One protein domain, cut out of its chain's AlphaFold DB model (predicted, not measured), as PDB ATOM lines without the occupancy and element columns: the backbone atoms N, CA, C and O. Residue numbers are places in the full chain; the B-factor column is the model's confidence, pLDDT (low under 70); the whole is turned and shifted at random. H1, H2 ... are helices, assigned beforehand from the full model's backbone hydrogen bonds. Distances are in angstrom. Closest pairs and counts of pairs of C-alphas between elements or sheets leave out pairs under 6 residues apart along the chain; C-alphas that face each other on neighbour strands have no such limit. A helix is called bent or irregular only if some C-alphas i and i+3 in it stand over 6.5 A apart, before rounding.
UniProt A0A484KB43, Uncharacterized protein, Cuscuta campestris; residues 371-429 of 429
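AT A GLANCE: This is residues 371 to 429 of the 429 residues of an uncharacterized protein of Cuscuta campestris (UniProt A0A484KB43). One long straight helix, H1, makes most of the length of a rod; beyond its last residue the chain swings out in a wide loop, folds back, and runs as an irregular tail beside the second half of the helix. The first part of H1, residues 371 to 381, sticks out at one end, and the loop of residues 399 to 405 sticks out at the other. The printed part has 59 residues with two named helices, H1 then H2, the latter a short piece on the way back, and no named strand; the class is all helix. The whole is loose, with a radius of gyration of the C-alphas of 14.0 A, and spans 49 by 21 by 15 A.

HOW THE PARTS SIT: H1, residues 371 to 397, and H2, residues 406 to 409, are close but not clearly touching, with 1 pair of C-alphas within 8 A. Their closest C-alphas, those of Leu 397 and Leu 406, are 7.8 A apart, while their centres are 22.2 A apart. A short link of 8 residues joins them. In H1 every O i to N i+4 pair is within hydrogen-bond range; H2 is too short for such a pair, and its 1 pair of O i to N i+3 is not within range.

IN THESE COORDINATES: H1 begins at C-alpha 371, (9.826, -53.803, 101.723), and ends at C-alpha 397, (-6.440, -65.780, 134.079), 38.1 A away. H2 ends at C-alpha 409, (-5.652, -55.186, 133.963); it is only just irregular, with C-alphas 406 and 409 6.6 A apart. Residues 410 to 429 hold no named element.

THE WHOLE: The two C-alphas farthest apart, those of Glu 371 and Gly 403, are 48.6 A apart. The printed part has no cut and ends at Glu 429, the chain's last residue. Mean pLDDT of the printed part is 82.6; residue 371, residues 405 to 408 and residue 429 are under 70.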
ATOM      1  N   GLU A 371       9.911 -54.571 100.469       62.88
ATOM      2  CA  GLU A 371       9.826 -53.803 101.723       62.88
ATOM      3  C   GLU A 371       8.370 -53.725 102.211       62.88
ATOM      4  O   GLU A 371       8.059 -54.192 103.308       62.88
ATOM      5  N   ASP A 372       7.448 -53.270 101.354       72.19
ATOM      6  CA  ASP A 372       6.009 -53.226 101.649       72.19
ATOM      7  C   ASP A 372       5.428 -54.619 101.952       72.19
ATOM      8  O   ASP A 372       4.579 -54.769 102.835       72.19
ATOM      9  N   TRP A 373       5.866 -55.661 101.235       79.06
ATOM     10  CA  TRP A 373       5.413 -57.033 101.484       79.06
ATOM     11  C   TRP A 373       5.942 -57.591 102.809       79.06
ATOM     12  O   TRP A 373       5.178 -58.216 103.545       79.06
ATOM     13  N   LEU A 374       7.217 -57.358 103.135       75.88
ATOM     14  CA  LEU A 374       7.859 -57.855 104.349       75.88
ATOM     15  C   LEU A 374       7.310 -57.136 105.580       75.88
ATOM     16  O   LEU A 374       6.965 -57.807 106.546       75.88
ATOM     17  N   VAL A 375       7.141 -55.809 105.525       76.69
ATOM     18  CA  VAL A 375       6.483 -55.024 106.583       76.69
ATOM     19  C   VAL A 375       5.067 -55.545 106.816       76.69
ATOM     20  O   VAL A 375       4.704 -55.867 107.942       76.69
ATOM     21  N   LYS A 376       4.282 -55.739 105.754       82.19
ATOM     22  CA  LYS A 376       2.911 -56.257 105.853       82.19
ATOM     23  C   LYS A 376       2.841 -57.698 106.367       82.19
ATOM     24  O   LYS A 376       1.924 -58.041 107.110       82.19
ATOM     25  N   LYS A 377       3.800 -58.550 105.995       80.62
ATOM     26  CA  LYS A 377       3.906 -59.929 106.494       80.62
ATOM     27  C   LYS A 377       4.343 -59.956 107.960       80.62
ATOM     28  O   LYS A 377       3.773 -60.716 108.735       80.62
ATOM     29  N   MET A 378       5.281 -59.090 108.344       79.44
ATOM     30  CA  MET A 378       5.697 -58.871 109.728       79.44
ATOM     31  C   MET A 378       4.524 -58.375 110.576       79.44
ATOM     32  O   MET A 378       4.288 -58.955 111.630       79.44
ATOM     33  N   GLU A 379       3.741 -57.396 110.106       85.69
ATOM     34  CA  GLU A 379       2.518 -56.949 110.787       85.69
ATOM     35  C   GLU A 379       1.539 -58.115 110.991       85.69
ATOM     36  O   GLU A 379       1.110 -58.350 112.115       85.69
ATOM     37  N   VAL A 380       1.229 -58.904 109.954       85.94
ATOM     38  CA  VAL A 380       0.320 -60.063 110.081       85.94
ATOM     39  C   VAL A 380       0.846 -61.107 111.078       85.94
ATOM     40  O   VAL A 380       0.073 -61.617 111.891       85.94
ATOM     41  N   SER A 381       2.145 -61.417 111.061       85.88
ATOM     42  CA  SER A 381       2.757 -62.340 112.028       85.88
ATOM     43  C   SER A 381       2.778 -61.778 113.454       85.88
ATOM     44  O   SER A 381       2.516 -62.521 114.399       85.88
ATOM     45  N   PHE A 382       3.028 -60.477 113.618       88.19
ATOM     46  CA  PHE A 382       2.989 -59.770 114.899       88.19
ATOM     47  C   PHE A 382       1.572 -59.751 115.490       88.19
ATOM     48  O   PHE A 382       1.388 -60.093 116.658       88.19
ATOM     49  N   TRP A 383       0.553 -59.476 114.669       89.81
ATOM     50  CA  TRP A 383      -0.860 -59.550 115.053       89.81
ATOM     51  C   TRP A 383      -1.298 -60.951 115.460       89.81
ATOM     52  O   TRP A 383      -1.955 -61.108 116.488       89.81
ATOM     53  N   LEU A 384      -0.893 -61.978 114.710       90.38
ATOM     54  CA  LEU A 384      -1.142 -63.365 115.093       90.38
ATOM     55  C   LEU A 384      -0.457 -63.710 116.427       90.38
ATOM     56  O   LEU A 384      -1.068 -64.369 117.266       90.38
ATOM     57  N   GLY A 385       0.769 -63.230 116.652       91.94
ATOM     58  CA  GLY A 385       1.491 -63.387 117.918       91.94
ATOM     59  C   GLY A 385       0.765 -62.742 119.103       91.94
ATOM     60  O   GLY A 385       0.492 -63.423 120.093       91.94
ATOM     61  N   LEU A 386       0.389 -61.465 118.986       90.94
ATOM     62  CA  LEU A 386      -0.360 -60.730 120.014       90.94
ATOM     63  C   LEU A 386      -1.719 -61.373 120.321       90.94
ATOM     64  O   LEU A 386      -2.062 -61.557 121.487       90.94
ATOM     65  N   PHE A 387      -2.464 -61.790 119.295       91.00
ATOM     66  CA  PHE A 387      -3.740 -62.491 119.448       91.00
ATOM     67  C   PHE A 387      -3.594 -63.804 120.238       91.00
ATOM     68  O   PHE A 387      -4.364 -64.072 121.165       91.00
ATOM     69  N   GLN A 388      -2.576 -64.613 119.922       91.31
ATOM     70  CA  GLN A 388      -2.298 -65.854 120.654       91.31
ATOM     71  C   GLN A 388      -1.830 -65.580 122.091       91.31
ATOM     72  O   GLN A 388      -2.265 -66.271 123.015       91.31
ATOM     73  N   ALA A 389      -1.009 -64.547 122.306       89.94
ATOM     74  CA  ALA A 389      -0.582 -64.123 123.638       89.94
ATOM     75  C   ALA A 389      -1.775 -63.673 124.499       89.94
ATOM     76  O   ALA A 389      -1.928 -64.148 125.624       89.94
ATOM     77  N   GLN A 390      -2.678 -62.845 123.958       89.06
ATOM     78  CA  GLN A 390      -3.888 -62.399 124.653       89.06
ATOM     79  C   GLN A 390      -4.798 -63.586 125.015       89.06
ATOM     80  O   GLN A 390      -5.278 -63.672 126.149       89.06
ATOM     81  N   LYS A 391      -4.995 -64.545 124.095       89.50
ATOM     82  CA  LYS A 391      -5.743 -65.785 124.373       89.50
ATOM     83  C   LYS A 391      -5.089 -66.639 125.456       89.50
ATOM     84  O   LYS A 391      -5.788 -67.138 126.338       89.50
ATOM     85  N   PHE A 392      -3.766 -66.793 125.427       92.25
ATOM     86  CA  PHE A 392      -3.027 -67.538 126.447       92.25
ATOM     87  C   PHE A 392      -3.148 -66.880 127.827       92.25
ATOM     88  O   PHE A 392      -3.498 -67.556 128.796       92.25
ATOM     89  N   VAL A 393      -2.930 -65.563 127.904       88.75
ATOM     90  CA  VAL A 393      -3.074 -64.770 129.132       88.75
ATOM     91  C   VAL A 393      -4.496 -64.897 129.676       88.75
ATOM     92  O   VAL A 393      -4.660 -65.303 130.824       88.75
ATOM     93  N   ARG A 394      -5.534 -64.700 128.851       86.06
ATOM     94  CA  ARG A 394      -6.939 -64.892 129.261       86.06
ATOM     95  C   ARG A 394      -7.223 -66.319 129.754       86.06
ATOM     96  O   ARG A 394      -7.841 -66.472 130.802       86.06
ATOM     97  N   ARG A 395      -6.707 -67.362 129.088       90.25
ATOM     98  CA  ARG A 395      -6.850 -68.763 129.537       90.25
ATOM     99  C   ARG A 395      -6.134 -69.045 130.864       90.25
ATOM    100  O   ARG A 395      -6.616 -69.852 131.653       90.25
ATOM    101  N   LYS A 396      -4.988 -68.413 131.132       90.69
ATOM    102  CA  LYS A 396      -4.309 -68.517 132.436       90.69
ATOM    103  C   LYS A 396      -5.060 -67.754 133.525       90.69
ATOM    104  O   LYS A 396      -5.201 -68.270 134.627       90.69
ATOM    105  N   LEU A 397      -5.613 -66.593 133.191       85.88
ATOM    106  CA  LEU A 397      -6.440 -65.780 134.079       85.88
ATOM    107  C   LEU A 397      -7.730 -66.510 134.508       85.88
ATOM    108  O   LEU A 397      -8.104 -66.421 135.673       85.88
ATOM    109  N   THR A 398      -8.351 -67.333 133.647       84.25
ATOM    110  CA  THR A 398      -9.496 -68.187 134.049       84.25
ATOM    111  C   THR A 398      -9.137 -69.345 134.990       84.25
ATOM    112  O   THR A 398     -10.040 -69.967 135.542       84.25
ATOM    113  N   LEU A 399      -7.848 -69.664 135.164       89.38
ATOM    114  CA  LEU A 399      -7.375 -70.687 136.110       89.38
ATOM    115  C   LEU A 399      -7.022 -70.107 137.488       89.38
ATOM    116  O   LEU A 399      -6.678 -70.870 138.392       89.38
ATOM    117  N   LEU A 400      -7.080 -68.782 137.666       87.31
ATOM    118  CA  LEU A 400      -6.857 -68.166 138.970       87.31
ATOM    119  C   LEU A 400      -8.025 -68.458 139.931       87.31
ATOM    120  O   LEU A 400      -9.167 -68.625 139.489       87.31
ATOM    121  N   PRO A 401      -7.775 -68.507 141.254       88.75
ATOM    122  CA  PRO A 401      -8.831 -68.693 142.241       88.75
ATOM    123  C   PRO A 401      -9.928 -67.629 142.113       88.75
ATOM    124  O   PRO A 401      -9.640 -66.442 141.940       88.75
ATOM    125  N   LYS A 402     -11.189 -68.052 142.266       79.56
ATOM    126  CA  LYS A 402     -12.373 -67.175 142.305       79.56
ATOM    127  C   LYS A 402     -12.268 -66.210 143.497       79.56
ATOM    128  O   LYS A 402     -12.721 -66.522 144.592       79.56
ATOM    129  N   GLY A 403     -11.614 -65.072 143.281       79.62
ATOM    130  CA  GLY A 403     -11.230 -64.126 144.332       79.62
ATOM    131  C   GLY A 403     -10.172 -63.108 143.894       79.62
ATOM    132  O   GLY A 403     -10.138 -62.010 144.437       79.62
ATOM    133  N   THR A 404      -9.356 -63.405 142.873       73.44
ATOM    134  CA  THR A 404      -8.528 -62.374 142.223       73.44
ATOM    135  C   THR A 404      -9.413 -61.489 141.343       73.44
ATOM    136  O   THR A 404      -9.852 -61.923 140.275       73.44
ATOM    137  N   SER A 405      -9.698 -60.262 141.787       62.28
ATOM    138  CA  SER A 405     -10.493 -59.279 141.042       62.28
ATOM    139  C   SER A 405      -9.755 -58.831 139.781       62.28
ATOM    140  O   SER A 405      -8.889 -57.965 139.801       62.28
ATOM    141  N   LEU A 406     -10.118 -59.454 138.666       61.69
ATOM    142  CA  LEU A 406      -9.411 -59.395 137.385       61.69
ATOM    143  C   LEU A 406      -9.675 -58.112 136.570       61.69
ATOM    144  O   LEU A 406      -9.259 -58.014 135.420       61.69
ATOM    145  N   LEU A 407     -10.408 -57.163 137.157       58.44
ATOM    146  CA  LEU A 407     -10.893 -55.937 136.517       58.44
ATOM    147  C   LEU A 407      -9.806 -54.863 136.327       58.44
ATOM    148  O   LEU A 407     -10.000 -53.992 135.494       58.44
ATOM    149  N   ASP A 408      -8.673 -54.956 137.032       65.19
ATOM    150  CA  ASP A 408      -7.615 -53.924 137.048       65.19
ATOM    151  C   ASP A 408      -6.604 -53.996 135.887       65.19
ATOM    152  O   ASP A 408      -5.721 -53.152 135.788       65.19
ATOM    153  N   PHE A 409      -6.668 -55.011 135.016       73.88
ATOM    154  CA  PHE A 409      -5.652 -55.186 133.963       73.88
ATOM    155  C   PHE A 409      -5.952 -54.447 132.648       73.88
ATOM    156  O   PHE A 409      -5.180 -54.608 131.705       73.88
ATOM    157  N   ASP A 410      -7.077 -53.722 132.553       80.56
ATOM    158  CA  ASP A 410      -7.531 -52.953 131.373       80.56
ATOM    159  C   ASP A 410      -7.388 -53.685 130.018       80.56
ATOM    160  O   ASP A 410      -7.262 -53.084 128.949       80.56
ATOM    161  N   LEU A 411      -7.422 -55.023 130.042       82.06
ATOM    162  CA  LEU A 411      -7.151 -55.834 128.861       82.06
ATOM    163  C   LEU A 411      -8.250 -55.621 127.814       82.06
ATOM    164  O   LEU A 411      -9.429 -55.824 128.141       82.06
ATOM    165  N   PRO A 412      -7.890 -55.367 126.536       83.56
ATOM    166  CA  PRO A 412      -8.852 -55.283 125.441       83.56
ATOM    167  C   PRO A 412      -9.797 -56.490 125.444       83.56
ATOM    168  O   PRO A 412      -9.370 -57.582 125.854       83.56
ATOM    169  N   PRO A 413     -11.066 -56.336 125.019       85.00
ATOM    170  CA  PRO A 413     -12.061 -57.405 125.065       85.00
ATOM    171  C   PRO A 413     -11.557 -58.704 124.417       85.00
ATOM    172  O   PRO A 413     -10.676 -58.704 123.557       85.00
ATOM    173  N   SER A 414     -12.072 -59.843 124.878       84.88
ATOM    174  CA  SER A 414     -11.679 -61.146 124.340       84.88
ATOM    175  C   SER A 414     -12.198 -61.317 122.917       84.88
ATOM    176  O   SER A 414     -13.410 -61.383 122.715       84.88
ATOM    177  N   CYS A 415     -11.287 -61.463 121.958       86.56
ATOM    178  CA  CYS A 415     -11.633 -61.805 120.585       86.56
ATOM    179  C   CYS A 415     -11.349 -63.291 120.340       86.56
ATOM    180  O   CYS A 415     -10.213 -63.753 120.458       86.56
ATOM    181  N   ASP A 416     -12.376 -64.057 119.971       88.31
ATOM    182  CA  ASP A 416     -12.207 -65.468 119.603       88.31
ATOM    183  C   ASP A 416     -11.724 -65.653 118.160       88.31
ATOM    184  O   ASP A 416     -11.157 -66.694 117.819       88.31
ATOM    185  N   ASN A 417     -11.856 -64.617 117.338       89.62
ATOM    186  CA  ASN A 417     -11.489 -64.582 115.933       89.62
ATOM    187  C   ASN A 417     -10.445 -63.482 115.689       89.62
ATOM    188  O   ASN A 417     -10.598 -62.355 116.155       89.62
ATOM    189  N   ILE A 418      -9.398 -63.803 114.926       87.62
ATOM    190  CA  ILE A 418      -8.316 -62.866 114.594       87.62
ATOM    191  C   ILE A 418      -8.794 -61.686 113.732       87.62
ATOM    192  O   ILE A 418      -8.175 -60.630 113.750       87.62
ATOM    193  N   ARG A 419      -9.909 -61.831 113.003       87.69
ATOM    194  CA  ARG A 419     -10.507 -60.724 112.229       87.69
ATOM    195  C   ARG A 419     -11.133 -59.639 113.102       87.69
ATOM    196  O   ARG A 419     -11.237 -58.505 112.652       87.69
ATOM    197  N   ASP A 420     -11.543 -60.003 114.313       89.62
ATOM    198  CA  ASP A 420     -12.206 -59.112 115.268       89.62
ATOM    199  C   ASP A 420     -11.219 -58.587 116.330       89.62
ATOM    200  O   ASP A 420     -11.592 -57.811 117.206       89.62
ATOM    201  N   PHE A 421      -9.951 -59.011 116.267       89.50
ATOM    202  CA  PHE A 421      -8.871 -58.520 117.117       89.50
ATOM    203  C   PHE A 421      -8.496 -57.092 116.703       89.50
ATOM    204  O   PHE A 421      -7.857 -56.899 115.670       89.50
ATOM    205  N   ASP A 422      -8.892 -56.101 117.506       87.94
ATOM    206  CA  ASP A 422      -8.390 -54.732 117.384       87.94
ATOM    207  C   ASP A 422      -7.045 -54.615 118.115       87.94
ATOM    208  O   ASP A 422      -6.997 -54.778 119.340       87.94
ATOM    209  N   PRO A 423      -5.945 -54.342 117.395       85.44
ATOM    210  CA  PRO A 423      -4.647 -54.229 118.012       85.44
ATOM    211  C   PRO A 423      -4.259 -52.794 118.392       85.44
ATOM    212  O   PRO A 423      -3.157 -52.605 118.907       85.44
ATOM    213  N   ALA A 424      -5.098 -51.784 118.124       88.50
ATOM    214  CA  ALA A 424      -4.786 -50.390 118.450       88.50
ATOM    215  C   ALA A 424      -4.305 -50.184 119.907       88.50
ATOM    216  O   ALA A 424      -3.296 -49.502 120.071       88.50
ATOM    217  N   PRO A 425      -4.874 -50.854 120.938       86.50
ATOM    218  CA  PRO A 425      -4.404 -50.726 122.323       86.50
ATOM    219  C   PRO A 425      -2.960 -51.190 122.592       86.50
ATOM    220  O   PRO A 425      -2.445 -50.946 123.675       86.50
ATOM    221  N   TYR A 426      -2.312 -51.879 121.644       82.50
ATOM    222  CA  TYR A 426      -0.911 -52.316 121.739       82.50
ATOM    223  C   TYR A 426       0.034 -51.500 120.836       82.50
ATOM    224  O   TYR A 426       1.196 -51.875 120.682       82.50
ATOM    225  N   LYS A 427      -0.465 -50.444 120.172       79.56
ATOM    226  CA  LYS A 427       0.302 -49.591 119.243       79.56
ATOM    227  C   LYS A 427       0.559 -48.169 119.761       79.56
ATOM    228  O   LYS A 427       1.260 -47.428 119.079       79.56
ATOM    229  N   ASP A 428       0.008 -47.805 120.916       70.81
ATOM    230  CA  ASP A 428       0.160 -46.478 121.515       70.81
ATOM    231  C   ASP A 428       1.399 -46.413 122.438       70.81
ATOM    232  O   ASP A 428       1.267 -46.478 123.658       70.81
ATOM    233  N   GLU A 429       2.595 -46.271 121.845       53.81
ATOM    234  CA  GLU A 429       3.832 -45.774 122.495       53.81
ATOM    235  C   GLU A 429       4.776 -45.091 121.481       53.81
ATOM    236  O   GLU A 429       5.063 -45.701 120.423       53.81
TER     237      GLU A 429